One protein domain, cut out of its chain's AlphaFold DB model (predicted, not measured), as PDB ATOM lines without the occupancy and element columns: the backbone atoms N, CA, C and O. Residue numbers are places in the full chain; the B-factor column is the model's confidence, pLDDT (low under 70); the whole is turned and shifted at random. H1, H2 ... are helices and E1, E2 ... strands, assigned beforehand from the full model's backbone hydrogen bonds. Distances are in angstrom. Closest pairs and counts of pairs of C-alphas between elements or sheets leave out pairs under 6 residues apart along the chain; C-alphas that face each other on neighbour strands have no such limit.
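Overview. This is residues 7 to 109 of the 110 residues of an uncharacterized protein of marine sediment metagenome (UniProt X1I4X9). A strongly twisted sheet of five antiparallel strands, in the order E2 - E1 - E7 - E6 - E3, makes the body, and the hairpin of E4 and E5 reaches from it toward one end, where residues 47 to 52 stick out free. Toward the other end of the longest axis the short helix H2 sits far from the sheet, joined to E8 by the long link of residues 85 to 100. The printed part has 103 residues with two named helices and eight named strands, in the order E1 E2 E3 E4 E5 E6 E7 H1 E8 H2; the class is mixed, with 42 residues, under half, in named elements. The whole is loose, with a radius of gyration of the C-alphas of 16.3 A, and only just elongated, spanning 59 by 30 by 21 A.

Arrangement. Look first at E6, residues 60 to 63, and E7, residues 69 to 72, an antiparallel hairpin where N 62 and O 70 are 2.8 A apart. E1, residues 17 to 20, is the next antiparallel neighbour of E7, with N 19 and O 69 at 2.8 A. Beyond it, E2, residues 23 to 25, forms a hairpin with E1, with N 18 and O 25 at 2.8 A. At the other edge, E3, residues 33 to 37, is antiparallel to E6, with N 36 and O 61 at 2.8 A. E5, residues 55 to 58, runs on into E6 at 32 degrees and forms a hairpin with E4, residues 42 to 44, where N 57 and O 42 are 2.8 A apart. H1, residues 74 to 77, is only just not on the five-stranded sheet, with 4 pairs of C-alphas within 10 A. E8, residues 82 to 84, pairs with no named strand but is near E3, with 5 pairs of C-alphas within 10 A. H2, residues 101 to 108, is apart from E8 and H1, and each of its O i to N i+4 pairs is within hydrogen-bond range; H1 is too short for such a pair.

Along the chain. Find C-alpha 17 at (96.592, 272.423, 364.111), where E1 begins. Then find C-alpha 33 at (96.779, 261.468, 356.669); from there E3, the longest strand by residues, runs 12.0 A to C-alpha 37. E6 and E7 each measure 10.1 A. H2 runs 10.7 A from C-alpha 101 to C-alpha 108 at (106.241, 248.517, 344.807).

Size, cuts and confidence. The two C-alphas farthest apart are those of Lys 50 and Glu 102, at 59.1 A. The printed part has no cut, and its one long link is E8 to H2, where residues 89 to 90 pair antiparallel with residues 93 to 94. Mean pLDDT of the printed part is 77.7; look for values under 70 in 36 residues, among them 45 to 54, 79 to 90 and 103 to 109.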
ATOM      1  N   LYS A   7     101.575 257.589 354.344       88.44
ATOM      2  CA  LYS A   7     100.363 257.682 355.144       88.44
ATOM      3  C   LYS A   7     100.665 257.347 356.593       88.44
ATOM      4  O   LYS A   7     101.311 256.344 356.894       88.44
ATOM      5  N   ILE A   8     100.139 258.178 357.481       87.69
ATOM      6  CA  ILE A   8     100.303 258.055 358.920       87.69
ATOM      7  C   ILE A   8      98.960 258.202 359.630       87.69
ATOM      8  O   ILE A   8      98.039 258.887 359.168       87.69
ATOM      9  N   ASN A   9      98.887 257.582 360.799       87.50
ATOM     10  CA  ASN A   9      97.897 257.905 361.810       87.50
ATOM     11  C   ASN A   9      98.542 258.852 362.827       87.50
ATOM     12  O   ASN A   9      99.722 258.730 363.136       87.50
ATOM     13  N   VAL A  10      97.783 259.809 363.338       85.12
ATOM     14  CA  VAL A  10      98.248 260.690 364.411       85.12
ATOM     15  C   VAL A  10      97.640 260.153 365.695       85.12
ATOM     16  O   VAL A  10      96.418 260.039 365.801       85.12
ATOM     17  N   LEU A  11      98.492 259.762 366.640       81.00
ATOM     18  CA  LEU A  11      98.054 259.101 367.871       81.00
ATOM     19  C   LEU A  11      97.688 260.099 368.976       81.00
ATOM     20  O   LEU A  11      96.917 259.757 369.869       81.00
ATOM     21  N   ASP A  12      98.200 261.327 368.889       76.56
ATOM     22  CA  ASP A  12      97.979 262.407 369.850       76.56
ATOM     23  C   ASP A  12      97.798 263.751 369.113       76.56
ATOM     24  O   ASP A  12      98.512 264.047 368.157       76.56
ATOM     25  N   ARG A  13      96.816 264.559 369.531       76.38
ATOM     26  CA  ARG A  13      96.511 265.889 368.958       76.38
ATOM     27  C   ARG A  13      97.235 267.027 369.655       76.38
ATOM     28  O   ARG A  13      97.081 268.174 369.230       76.38
ATOM     29  N   SER A  14      97.962 266.753 370.731       70.88
ATOM     30  CA  SER A  14      98.704 267.772 371.451       70.88
ATOM     31  C   SER A  14      99.559 268.585 370.474       70.88
ATOM     32  O   SER A  14     100.390 268.042 369.757       70.88
ATOM     33  N   TRP A  15      99.338 269.901 370.439       79.44
ATOM     34  CA  TRP A  15     100.180 270.847 369.698       79.44
ATOM     35  C   TRP A  15     100.168 270.676 368.170       79.44
ATOM     36  O   TRP A  15     101.110 271.053 367.483       79.44
ATOM     37  N   SER A  16      99.082 270.121 367.633       87.69
ATOM     38  CA  SER A  16      98.824 270.058 366.195       87.69
ATOM     39  C   SER A  16      97.675 271.013 365.827       87.69
ATOM     40  O   SER A  16      96.768 271.241 366.629       87.69
ATOM     41  N   PHE A  17      97.673 271.558 364.610       92.12
ATOM     42  CA  PHE A  17      96.592 272.423 364.111       92.12
ATOM     43  C   PHE A  17      96.348 272.222 362.612       92.12
ATOM     44  O   PHE A  17      97.117 271.549 361.929       92.12
ATOM     45  N   GLY A  18      95.271 272.792 362.078       93.12
ATOM     46  CA  GLY A  18      94.932 272.685 360.664       93.12
ATOM     47  C   GLY A  18      94.353 273.951 360.055       93.12
ATOM     48  O   GLY A  18      93.920 274.869 360.752       93.12
ATOM     49  N   ILE A  19      94.328 273.957 358.726       92.81
ATOM     50  CA  ILE A  19      93.629 274.928 357.890       92.81
ATOM     51  C   ILE A  19      92.627 274.147 357.038       92.81
ATOM     52  O   ILE A  19      93.006 273.352 356.179       92.81
ATOM     53  N   VAL A  20      91.341 274.371 357.301       92.81
ATOM     54  CA  VAL A  20      90.207 273.704 356.645       92.81
ATOM     55  C   VAL A  20      89.347 274.783 356.004       92.81
ATOM     56  O   VAL A  20      88.860 275.672 356.703       92.81
ATOM     57  N   ASN A  21      89.179 274.741 354.680       87.94
ATOM     58  CA  ASN A  21      88.454 275.771 353.919       87.94
ATOM     59  C   ASN A  21      88.919 277.207 354.254       87.94
ATOM     60  O   ASN A  21      88.108 278.106 354.486       87.94
ATOM     61  N   GLY A  22      90.238 277.402 354.369       88.06
ATOM     62  CA  GLY A  22      90.853 278.691 354.706       88.06
ATOM     63  C   GLY A  22      90.699 279.136 356.166       88.06
ATOM     64  O   GLY A  22      91.085 280.252 356.498       88.06
ATOM     65  N   ARG A  23      90.147 278.296 357.051       93.38
ATOM     66  CA  ARG A  23      89.949 278.618 358.472       93.38
ATOM     67  C   ARG A  23      90.845 277.778 359.368       93.38
ATOM     68  O   ARG A  23      91.003 276.579 359.145       93.38
ATOM     69  N   TYR A  24      91.384 278.413 360.405       92.19
ATOM     70  CA  TYR A  24      92.143 277.737 361.454       92.19
ATOM     71  C   TYR A  24      91.259 276.752 362.231       92.19
ATOM     72  O   TYR A  24      90.096 277.043 362.520       92.19
ATOM     73  N   THR A  25      91.816 275.602 362.606       91.25
ATOM     74  CA  THR A  25      91.159 274.612 363.461       91.25
ATOM     75  C   THR A  25      92.166 273.862 364.331       91.25
ATOM     76  O   THR A  25      93.274 273.563 363.895       91.25
ATOM     77  N   SER A  26      91.765 273.505 365.551       88.00
ATOM     78  CA  SER A  26      92.481 272.547 366.410       88.00
ATOM     79  C   SER A  26      92.001 271.101 366.215       88.00
ATOM     80  O   SER A  26      92.552 270.163 366.792       88.00
ATOM     81  N   TYR A  27      90.961 270.888 365.404       88.31
ATOM     82  CA  TYR A  27      90.453 269.559 365.091       88.31
ATOM     83  C   TYR A  27      91.208 268.948 363.907       88.31
ATOM     84  O   TYR A  27      91.154 269.468 362.792       88.31
ATOM     85  N   ILE A  28      91.854 267.802 364.139       88.75
ATOM     86  CA  ILE A  28      92.663 267.095 363.136       88.75
ATOM     87  C   ILE A  28      92.225 265.633 363.045       88.75
ATOM     88  O   ILE A  28      92.131 264.973 364.082       88.75
ATOM     89  N   PRO A  29      91.968 265.075 361.852       89.00
ATOM     90  CA  PRO A  29      91.673 263.653 361.704       89.00
ATOM     91  C   PRO A  29      92.787 262.784 362.303       89.00
ATOM     92  O   PRO A  29      93.959 263.093 362.161       89.00
ATOM     93  N   MET A  30      92.446 261.683 362.976       87.31
ATOM     94  CA  MET A  30      93.465 260.840 363.634       87.31
ATOM     95  C   MET A  30      94.064 259.774 362.724       87.31
ATOM     96  O   MET A  30      94.990 259.070 363.111       87.31
ATOM     97  N   ARG A  31      93.510 259.606 361.523       88.19
ATOM     98  CA  ARG A  31      93.876 258.516 360.622       88.19
ATOM     99  C   ARG A  31      93.849 258.956 359.172       88.19
ATOM    100  O   ARG A  31      93.140 259.902 358.829       88.19
ATOM    101  N   ASN A  32      94.549 258.191 358.337       87.62
ATOM    102  CA  ASN A  32      94.570 258.334 356.881       87.62
ATOM    103  C   ASN A  32      95.124 259.681 356.388       87.62
ATOM    104  O   ASN A  32      94.656 260.209 355.379       87.62
ATOM    105  N   LEU A  33      96.120 260.231 357.081       90.31
ATOM    106  CA  LEU A  33      96.779 261.468 356.669       90.31
ATOM    107  C   LEU A  33      97.993 261.145 355.806       90.31
ATOM    108  O   LEU A  33      98.750 260.246 356.135       90.31
ATOM    109  N   THR A  34      98.189 261.879 354.715       91.50
ATOM    110  CA  THR A  34      99.364 261.752 353.840       91.50
ATOM    111  C   THR A  34     100.359 262.866 354.132       91.50
ATOM    112  O   THR A  34      99.966 264.031 354.158       91.50
ATOM    113  N   ILE A  35     101.640 262.538 354.288       90.62
ATOM    114  CA  ILE A  35     102.719 263.515 354.446       90.62
ATOM    115  C   ILE A  35     102.975 264.222 353.115       90.62
ATOM    116  O   ILE A  35     103.255 263.584 352.104       90.62
ATOM    117  N   LEU A  36     102.918 265.552 353.125       90.00
ATOM    118  CA  LEU A  36     103.270 266.398 351.984       90.00
ATOM    119  C   LEU A  36     104.683 266.963 352.105       90.00
ATOM    120  O   LEU A  36     105.380 267.109 351.105       90.00
ATOM    121  N   LYS A  37     105.107 267.295 353.329       90.44
ATOM    122  CA  LYS A  37     106.429 267.864 353.598       90.44
ATOM    123  C   LYS A  37     106.902 267.517 355.005       90.44
ATOM    124  O   LYS A  37     106.101 267.452 355.935       90.44
ATOM    125  N   THR A  38     108.207 267.315 355.135       89.88
ATOM    126  CA  THR A  38     108.914 267.049 356.392       89.88
ATOM    127  C   THR A  38     109.886 268.189 356.707       89.88
ATOM    128  O   THR A  38     110.099 269.072 355.869       89.88
ATOM    129  N   ASN A  39     110.483 268.162 357.903       87.38
ATOM    130  CA  ASN A  39     111.474 269.140 358.368       87.38
ATOM    131  C   ASN A  39     110.964 270.588 358.312       87.38
ATOM    132  O   ASN A  39     111.701 271.515 357.970       87.38
ATOM    133  N   LEU A  40     109.679 270.786 358.602       88.50
ATOM    134  CA  LEU A  40     109.133 272.122 358.796       88.50
ATOM    135  C   LEU A  40     109.571 272.680 360.146       88.50
ATOM    136  O   LEU A  40     109.843 271.930 361.076       88.50
ATOM    137  N   CYS A  41     109.610 274.002 360.249       87.56
ATOM    138  CA  CYS A  41     109.854 274.703 361.500       87.56
ATOM    139  C   CYS A  41     108.673 275.640 361.743       87.56
ATOM    140  O   CYS A  41     108.670 276.787 361.295       87.56
ATOM    141  N   VAL A  42     107.611 275.108 362.349       86.56
ATOM    142  CA  VAL A  42     106.469 275.919 362.772       86.56
ATOM    143  C   VAL A  42     106.676 276.290 364.228       86.56
ATOM    144  O   VAL A  42     106.807 275.394 365.058       86.56
ATOM    145  N   MET A  43     106.691 277.585 364.526       83.38
ATOM    146  CA  MET A  43     106.909 278.101 365.874       83.38
ATOM    147  C   MET A  43     105.599 278.616 366.467       83.38
ATOM    148  O   MET A  43     104.836 279.292 365.774       83.38
ATOM    149  N   GLU A  44     105.358 278.349 367.748       74.88
ATOM    150  CA  GLU A  44     104.353 279.093 368.505       74.88
ATOM    151  C   GLU A  44     104.979 280.383 369.024       74.88
ATOM    152  O   GLU A  44     106.091 280.389 369.559       74.88
ATOM    153  N   ASN A  45     104.253 281.487 368.867       66.44
ATOM    154  CA  ASN A  45     104.569 282.694 369.606       66.44
ATOM    155  C   ASN A  45     104.050 282.487 371.032       66.44
ATOM    156  O   ASN A  45     102.837 282.522 371.239       66.44
ATOM    157  N   ALA A  46     104.942 282.219 371.990       60.41
ATOM    158  CA  ALA A  46     104.561 282.135 373.394       60.41
ATOM    159  C   ALA A  46     103.846 283.444 373.769       60.41
ATOM    160  O   ALA A  46     104.411 284.529 373.628       60.41
ATOM    161  N   TYR A  47     102.567 283.349 374.139       51.69
ATOM    162  CA  TYR A  47     101.706 284.511 374.346       51.69
ATOM    163  C   TYR A  47     102.344 285.508 375.321       51.69
ATOM    164  O   TYR A  47     102.436 285.242 376.512       51.69
ATOM    165  N   GLY A  48     102.717 286.672 374.784       49.72
ATOM    166  CA  GLY A  48     102.810 287.933 375.507       49.72
ATOM    167  C   GLY A  48     103.671 287.926 376.764       49.72
ATOM    168  O   GLY A  48     103.135 288.082 377.847       49.72
ATOM    169  N   ASP A  49     104.992 287.896 376.622       41.88
ATOM    170  CA  ASP A  49     105.802 288.903 377.301       41.88
ATOM    171  C   ASP A  49     107.204 288.997 376.696       41.88
ATOM    172  O   ASP A  49     107.718 288.093 376.039       41.88
ATOM    173  N   LYS A  50     107.776 290.182 376.858       52.25
ATOM    174  CA  LYS A  50     109.033 290.671 376.287       52.25
ATOM    175  C   LYS A  50     110.158 289.617 376.335       52.25
ATOM    176  O   LYS A  50     110.780 289.430 377.374       52.25
ATOM    177  N   GLY A  51     110.455 288.991 375.192       53.97
ATOM    178  CA  GLY A  51     111.619 288.105 375.019       53.97
ATOM    179  C   GLY A  51     111.349 286.595 375.040       53.97
ATOM    180  O   GLY A  51     112.300 285.839 375.206       53.97
ATOM    181  N   GLY A  52     110.097 286.151 374.878       52.59
ATOM    182  CA  GLY A  52     109.728 284.731 374.907       52.59
ATOM    183  C   GLY A  52     110.461 283.857 373.880       52.59
ATOM    184  O   GLY A  52     110.549 284.191 372.698       52.59
ATOM    185  N   GLU A  53     110.977 282.721 374.348       60.41
ATOM    186  CA  GLU A  53     111.594 281.688 373.518       60.41
ATOM    187  C   GLU A  53     110.565 281.123 372.529       60.41
ATOM    188  O   GLU A  53     109.475 280.690 372.911       60.41
ATOM    189  N   TYR A  54     110.906 281.114 371.242       64.94
ATOM    190  CA  TYR A  54     110.112 280.400 370.251       64.94
ATOM    191  C   TYR A  54     110.293 278.896 370.472       64.94
ATOM    192  O   TYR A  54     111.413 278.390 370.391       64.94
ATOM    193  N   SER A  55     109.197 278.167 370.680       71.50
ATOM    194  CA  SER A  55     109.221 276.702 370.675       71.50
ATOM    195  C   SER A  55     108.704 276.179 369.336       71.50
ATOM    196  O   SER A  55     107.704 276.668 368.803       71.50
ATOM    197  N   GLN A  56     109.420 275.216 368.752       77.62
ATOM    198  CA  GLN A  56     108.961 274.537 367.546       77.62
ATOM    199  C   GLN A  56     107.831 273.578 367.918       77.62
ATOM    200  O   GLN A  56     108.007 272.685 368.745       77.62
ATOM    201  N   ILE A  57     106.681 273.753 367.276       85.19
ATOM    202  CA  ILE A  57     105.452 273.030 367.595       85.19
ATOM    203  C   ILE A  57     105.081 271.985 366.546       85.19
ATOM    204  O   ILE A  57     104.444 271.000 366.891       85.19
ATOM    205  N   CYS A  58     105.493 272.141 365.284       90.94
ATOM    206  CA  CYS A  58     105.240 271.152 364.231       90.94
ATOM    207  C   CYS A  58     106.405 271.076 363.234       90.94
ATOM    208  O   CYS A  58     107.042 272.087 362.923       90.94
ATOM    209  N   ASP A  59     106.632 269.882 362.686       90.94
ATOM    210  CA  ASP A  59     107.668 269.583 361.687       90.94
ATOM    211  C   ASP A  59     107.158 268.779 360.475       90.94
ATOM    212  O   ASP A  59     107.892 268.613 359.493       90.94
ATOM    213  N   LEU A  60     105.892 268.350 360.491       92.69
ATOM    214  CA  LEU A  60     105.209 267.716 359.366       92.69
ATOM    215  C   LEU A  60     104.049 268.578 358.861       92.69
ATOM    216  O   LEU A  60     103.280 269.130 359.648       92.69
ATOM    217  N   LEU A  61     103.888 268.621 357.536       94.81
ATOM    218  CA  LEU A  61     102.659 269.046 356.863       94.81
ATOM    219  C   LEU A  61     102.006 267.820 356.244       94.81
ATOM    220  O   LEU A  61     102.632 267.106 355.453       94.81
ATOM    221  N   VAL A  62     100.738 267.612 356.572       93.06
ATOM    222  CA  VAL A  62      99.952 266.463 356.134       93.06
ATOM    223  C   VAL A  62      98.598 266.895 355.567       93.06
ATOM    224  O   VAL A  62      98.121 267.998 355.829       93.06
ATOM    225  N   THR A  63      97.967 266.025 354.783       93.50
ATOM    226  CA  THR A  63      96.634 266.247 354.200       93.50
ATOM    227  C   THR A  63      95.753 265.009 354.324       93.50
ATOM    228  O   THR A  63      96.250 263.882 354.296       93.50
ATOM    229  N   ASP A  64      94.441 265.209 354.411       90.06
ATOM    230  CA  ASP A  64      93.434 264.148 354.294       90.06
ATOM    231  C   ASP A  64      93.003 263.885 352.833       90.06
ATOM    232  O   ASP A  64      92.180 263.006 352.576       90.06
ATOM    233  N   GLY A  65      93.544 264.642 351.868       85.56
ATOM    234  CA  GLY A  65      93.196 264.549 350.450       85.56
ATOM    235  C   GLY A  65      91.920 265.292 350.039       85.56
ATOM    236  O   GLY A  65      91.502 265.144 348.893       85.56
ATOM    237  N   LYS A  66      91.311 266.090 350.926       87.00
ATOM    238  CA  LYS A  66      90.094 266.884 350.668       87.00
ATOM    239  C   LYS A  66      90.364 268.388 350.738       87.00
ATOM    240  O   LYS A  66      89.587 269.126 351.331       87.00
ATOM    241  N   GLU A  67      91.502 268.820 350.193       84.31
ATOM    242  CA  GLU A  67      91.980 270.216 350.244       84.31
ATOM    243  C   GLU A  67      92.245 270.752 351.667       84.31
ATOM    244  O   GLU A  67      92.483 271.945 351.852       84.31
ATOM    245  N   ASN A  68      92.269 269.874 352.677       90.94
ATOM    246  CA  ASN A  68      92.606 270.240 354.047       90.94
ATOM    247  C   ASN A  68      94.086 270.000 354.333       90.94
ATOM    248  O   ASN A  68      94.669 268.993 353.910       90.94
ATOM    249  N   PHE A  69      94.669 270.905 355.115       94.50
ATOM    250  CA  PHE A  69      96.069 270.854 355.519       94.50
ATOM    251  C   PHE A  69      96.177 270.842 357.034       94.50
ATOM    252  O   PHE A  69      95.487 271.595 357.721       94.50
ATOM    253  N   TYR A  70      97.069 270.009 357.553       94.06
ATOM    254  CA  TYR A  70      97.299 269.867 358.981       94.06
ATOM    255  C   TYR A  70      98.795 269.875 359.269       94.06
ATOM    256  O   TYR A  70      99.595 269.336 358.506       94.06
ATOM    257  N   PHE A  71      99.159 270.481 360.387       93.81
ATOM    258  CA  PHE A  71     100.508 270.542 360.911       93.81
ATOM    259  C   PHE A  71     100.558 269.692 362.170       93.81
ATOM    260  O   PHE A  71      99.697 269.823 363.043       93.81
ATOM    261  N   THR A  72     101.535 268.792 362.241       92.25
ATOM    262  CA  THR A  72     101.681 267.877 363.374       92.25
ATOM    263  C   THR A  72     103.161 267.603 363.669       92.25
ATOM    264  O   THR A  72     103.975 267.635 362.741       92.25
ATOM    265  N   PRO A  73     103.546 267.366 364.934       90.31
ATOM    266  CA  PRO A  73     104.878 266.887 365.278       90.31
ATOM    267  C   PRO A  73     105.093 265.418 364.873       90.31
ATOM    268  O   PRO A  73     104.293 264.538 365.192       90.31
ATOM    269  N   SER A  74     106.244 265.122 364.280       88.69
ATOM    270  CA  SER A  74     106.676 263.785 363.871       88.69
ATOM    271  C   SER A  74     106.758 262.815 365.044       88.69
ATOM    272  O   SER A  74     106.346 261.662 364.905       88.69
ATOM    273  N   ARG A  75     107.171 263.301 366.225       86.25
ATOM    274  CA  ARG A  75     107.194 262.534 367.482       86.25
ATOM    275  C   ARG A  75     105.834 261.938 367.866       86.25
ATOM    276  O   ARG A  75     105.789 260.898 368.508       86.25
ATOM    277  N   LEU A  76     104.716 262.551 367.454       85.12
ATOM    278  CA  LEU A  76     103.361 262.042 367.745       85.12
ATOM    279  C   LEU A  76     102.898 260.958 366.766       85.12
ATOM    280  O   LEU A  76     101.812 260.393 366.906       85.12
ATOM    281  N   CYS A  77     103.726 260.671 365.765       83.56
ATOM    282  CA  CYS A  77     103.451 259.692 364.729       83.56
ATOM    283  C   CYS A  77     104.357 258.458 364.863       83.56
ATOM    284  O   CYS A  77     104.202 257.520 364.077       83.56
ATOM    285  N   GLU A  78     105.340 258.453 365.779       72.31
ATOM    286  CA  GLU A  78     106.459 257.491 365.798       72.31
ATOM    287  C   GLU A  78     106.014 256.027 365.874       72.31
ATOM    288  O   GLU A  78     106.573 255.194 365.155       72.31
ATOM    289  N   SER A  79     104.964 255.749 366.647       67.44
ATOM    290  CA  SER A  79     104.341 254.429 366.812       67.44
ATOM    291  C   SER A  79     103.077 254.218 365.968       67.44
ATOM    292  O   SER A  79     102.376 253.226 366.149       67.44
ATOM    293  N   ALA A  80     102.755 255.136 365.057       68.00
ATOM    294  CA  ALA A  80     101.600 254.983 364.185       68.00
ATOM    295  C   ALA A  80     101.839 253.923 363.105       68.00
ATOM    296  O   ALA A  80     102.946 253.826 362.571       68.00
ATOM    297  N   ASP A  81     100.783 253.198 362.722       68.69
ATOM    298  CA  ASP A  81     100.798 252.360 361.520       68.69
ATOM    299  C   ASP A  81     101.151 253.230 360.305       68.69
ATOM    300  O   ASP A  81     100.477 254.229 360.024       68.69
ATOM    301  N   LYS A  82     102.235 252.868 359.612       63.94
ATOM    302  CA  LYS A  82     102.729 253.576 358.425       63.94
ATOM    303  C   LYS A  82     102.365 252.767 357.195       63.94
ATOM    304  O   LYS A  82     102.759 251.610 357.073       63.94
ATOM    305  N   GLU A  83     101.656 253.387 356.266       69.69
ATOM    306  CA  GLU A  83     101.437 252.843 354.929       69.69
ATOM    307  C   GLU A  83     102.218 253.718 353.947       69.69
ATOM    308  O   GLU A  83     102.016 254.927 353.899       69.69
ATOM    309  N   ILE A  84     103.132 253.151 353.161       56.59
ATOM    310  CA  ILE A  84     103.846 253.934 352.144       56.59
ATOM    311  C   ILE A  84     102.922 254.092 350.938       56.59
ATOM    312  O   ILE A  84     102.601 253.104 350.276       56.59
ATOM    313  N   ILE A  85     102.525 255.328 350.622       60.56
ATOM    314  CA  ILE A  85     101.748 255.617 349.414       60.56
ATOM    315  C   ILE A  85     102.575 256.439 348.444       60.56
ATOM    316  O   ILE A  85     103.052 257.533 348.729       60.56
ATOM    317  N   ILE A  86     102.715 255.909 347.240       63.50
ATOM    318  CA  ILE A  86     103.417 256.588 346.163       63.50
ATOM    319  C   ILE A  86     102.374 257.403 345.402       63.50
ATOM    320  O   ILE A  86     101.574 256.834 344.660       63.50
ATOM    321  N   ARG A  87     102.349 258.723 345.641       63.81
ATOM    322  CA  ARG A  87     101.467 259.662 344.935       63.81
ATOM    323  C   ARG A  87     102.237 260.480 343.906       63.81
ATOM    324  O   ARG A  87     103.333 260.959 344.184       63.81
ATOM    325  N   TYR A  88     101.633 260.662 342.741       66.31
ATOM    326  CA  TYR A  88     102.169 261.447 341.635       66.31
ATOM    327  C   TYR A  88     101.390 262.739 341.488       66.31
ATOM    328  O   TYR A  88     100.165 262.712 341.448       66.31
ATOM    329  N   PHE A  89     102.103 263.854 341.357       64.31
ATOM    330  CA  PHE A  89     101.499 265.161 341.139       64.31
ATOM    331  C   PHE A  89     101.992 265.764 339.820       64.31
ATOM    332  O   PHE A  89     103.192 265.766 339.559       64.31
ATOM    333  N   SER A  90     101.067 266.286 339.014       64.44
ATOM    334  CA  SER A  90     101.344 267.091 337.816       64.44
ATOM    335  C   SER A  90     100.542 268.381 337.923       64.44
ATOM    336  O   SER A  90      99.340 268.328 338.177       64.44
ATOM    337  N   ASP A  91     101.200 269.533 337.795       74.50
ATOM    338  CA  ASP A  91     100.578 270.862 337.928       74.50
ATOM    339  C   ASP A  91      99.738 271.026 339.212       74.50
ATOM    340  O   ASP A  91      98.640 271.581 339.213       74.50
ATOM    341  N   GLY A  92     100.237 270.470 340.322       58.34
ATOM    342  CA  GLY A  92      99.573 270.509 341.629       58.34
ATOM    343  C   GLY A  92      98.379 269.558 341.787       58.34
ATOM    344  O   GLY A  92      97.806 269.491 342.872       58.34
ATOM    345  N   LYS A  93      98.014 268.788 340.754       65.12
ATOM    346  CA  LYS A  93      96.941 267.783 340.812       65.12
ATOM    347  C   LYS A  93      97.504 266.393 341.060       65.12
ATOM    348  O   LYS A  93      98.488 266.009 340.438       65.12
ATOM    349  N   ASP A  94      96.844 265.627 341.925       68.06
ATOM    350  CA  ASP A  94      97.144 264.207 342.099       68.06
ATOM    351  C   ASP A  94      96.723 263.414 340.846       68.06
ATOM    352  O   ASP A  94      95.539 263.313 340.519       68.06
ATOM    353  N   VAL A  95      97.710 262.846 340.156       76.12
ATOM    354  CA  VAL A  95      97.576 262.021 338.948       76.12
ATOM    355  C   VAL A  95      97.978 260.562 339.196       76.12
ATOM    356  O   VAL A  95      98.194 259.803 338.255       76.12
ATOM    357  N   THR A  96      98.033 260.113 340.452       70.25
ATOM    358  CA  THR A  96      98.394 258.727 340.829       70.25
ATOM    359  C   THR A  96      97.507 257.671 340.169       70.25
ATOM    360  O   THR A  96      97.940 256.549 339.924       70.25
ATOM    361  N   ASN A  97      96.263 258.015 339.834       68.69
ATOM    362  CA  ASN A  97      95.359 257.110 339.122       68.69
ATOM    363  C   ASN A  97      95.591 257.078 337.602       68.69
ATOM    364  O   ASN A  97      95.064 256.193 336.939       68.69
ATOM    365  N   GLN A  98      96.368 258.018 337.059       66.50
ATOM    366  CA  GLN A  98      96.650 258.153 335.625       66.50
ATOM    367  C   GLN A  98      97.964 257.479 335.212       66.50
ATOM    368  O   GLN A  98      98.213 257.295 334.023       66.50
ATOM    369  N   ILE A  99      98.809 257.093 336.172       67.94
ATOM    370  CA  ILE A  99     100.009 256.306 335.880       67.94
ATOM    371  C   ILE A  99      99.619 254.852 335.579       67.94
ATOM    372  O   ILE A  99      98.718 254.288 336.213       67.94
ATOM    373  N   SER A 100     100.318 254.235 334.626       69.94
ATOM    374  CA  SER A 100     100.063 252.852 334.217       69.94
ATOM    375  C   SER A 100     100.316 251.851 335.355       69.94
ATOM    376  O   SER A 100     101.131 252.076 336.255       69.94
ATOM    377  N   ASP A 101      99.645 250.699 335.301       74.75
ATOM    378  CA  ASP A 101      99.829 249.617 336.281       74.75
ATOM    379  C   ASP A 101     101.228 248.984 336.219       74.75
ATOM    380  O   ASP A 101     101.700 248.381 337.184       74.75
ATOM    381  N   GLU A 102     101.919 249.123 335.090       70.25
ATOM    382  CA  GLU A 102     103.332 248.773 334.951       70.25
ATOM    383  C   GLU A 102     104.222 249.691 335.794       70.25
ATOM    384  O   GLU A 102     104.999 249.205 336.617       70.25
ATOM    385  N   THR A 103     104.016 251.008 335.702       65.69
ATOM    386  CA  THR A 103     104.710 251.992 336.540       65.69
ATOM    387  C   THR A 103     104.441 251.734 338.023       65.69
ATOM    388  O   THR A 103     105.383 251.656 338.806       65.69
ATOM    389  N   LYS A 104     103.183 251.480 338.420       63.56
ATOM    390  CA  LYS A 104     102.829 251.137 339.816       63.56
ATOM    391  C   LYS A 104     103.547 249.886 340.332       63.56
ATOM    392  O   LYS A 104     103.936 249.852 341.498       63.56
ATOM    393  N   ARG A 105     103.702 248.850 339.499       66.25
ATOM    394  CA  ARG A 105     104.360 247.588 339.883       66.25
ATOM    395  C   ARG A 105     105.859 247.753 340.091       66.25
ATOM    396  O   ARG A 105     106.363 247.290 341.108       66.25
ATOM    397  N   ASN A 106     106.534 248.470 339.197       62.12
ATOM    398  CA  ASN A 106     107.976 248.715 339.307       62.12
ATOM    399  C   ASN A 106     108.341 249.525 340.562       62.12
ATOM    400  O   ASN A 106     109.451 249.418 341.070       62.12
ATOM    401  N   LEU A 107     107.392 250.292 341.097       55.53
ATOM    402  CA  LEU A 107     107.584 251.123 342.284       55.53
ATOM    403  C   LEU A 107     107.308 250.405 343.608       55.53
ATOM    404  O   LEU A 107     107.869 250.792 344.624       55.53
ATOM    405  N   LYS A 108     106.460 249.366 343.619       52.53
ATOM    406  CA  LYS A 108     106.241 248.517 344.807       52.53
ATOM    407  C   LYS A 108     107.425 247.592 345.115       52.53
ATOM    408  O   LYS A 108     107.437 246.973 346.172       52.53
ATOM    409  N   ALA A 109     108.358 247.450 344.174       49.03
ATOM    410  CA  ALA A 109     109.536 246.593 344.286       49.03
ATOM    411  C   ALA A 109     110.771 247.309 344.880       49.03
ATOM    412  O   ALA A 109     111.827 246.686 344.986       49.03
TER     413      ALA A 109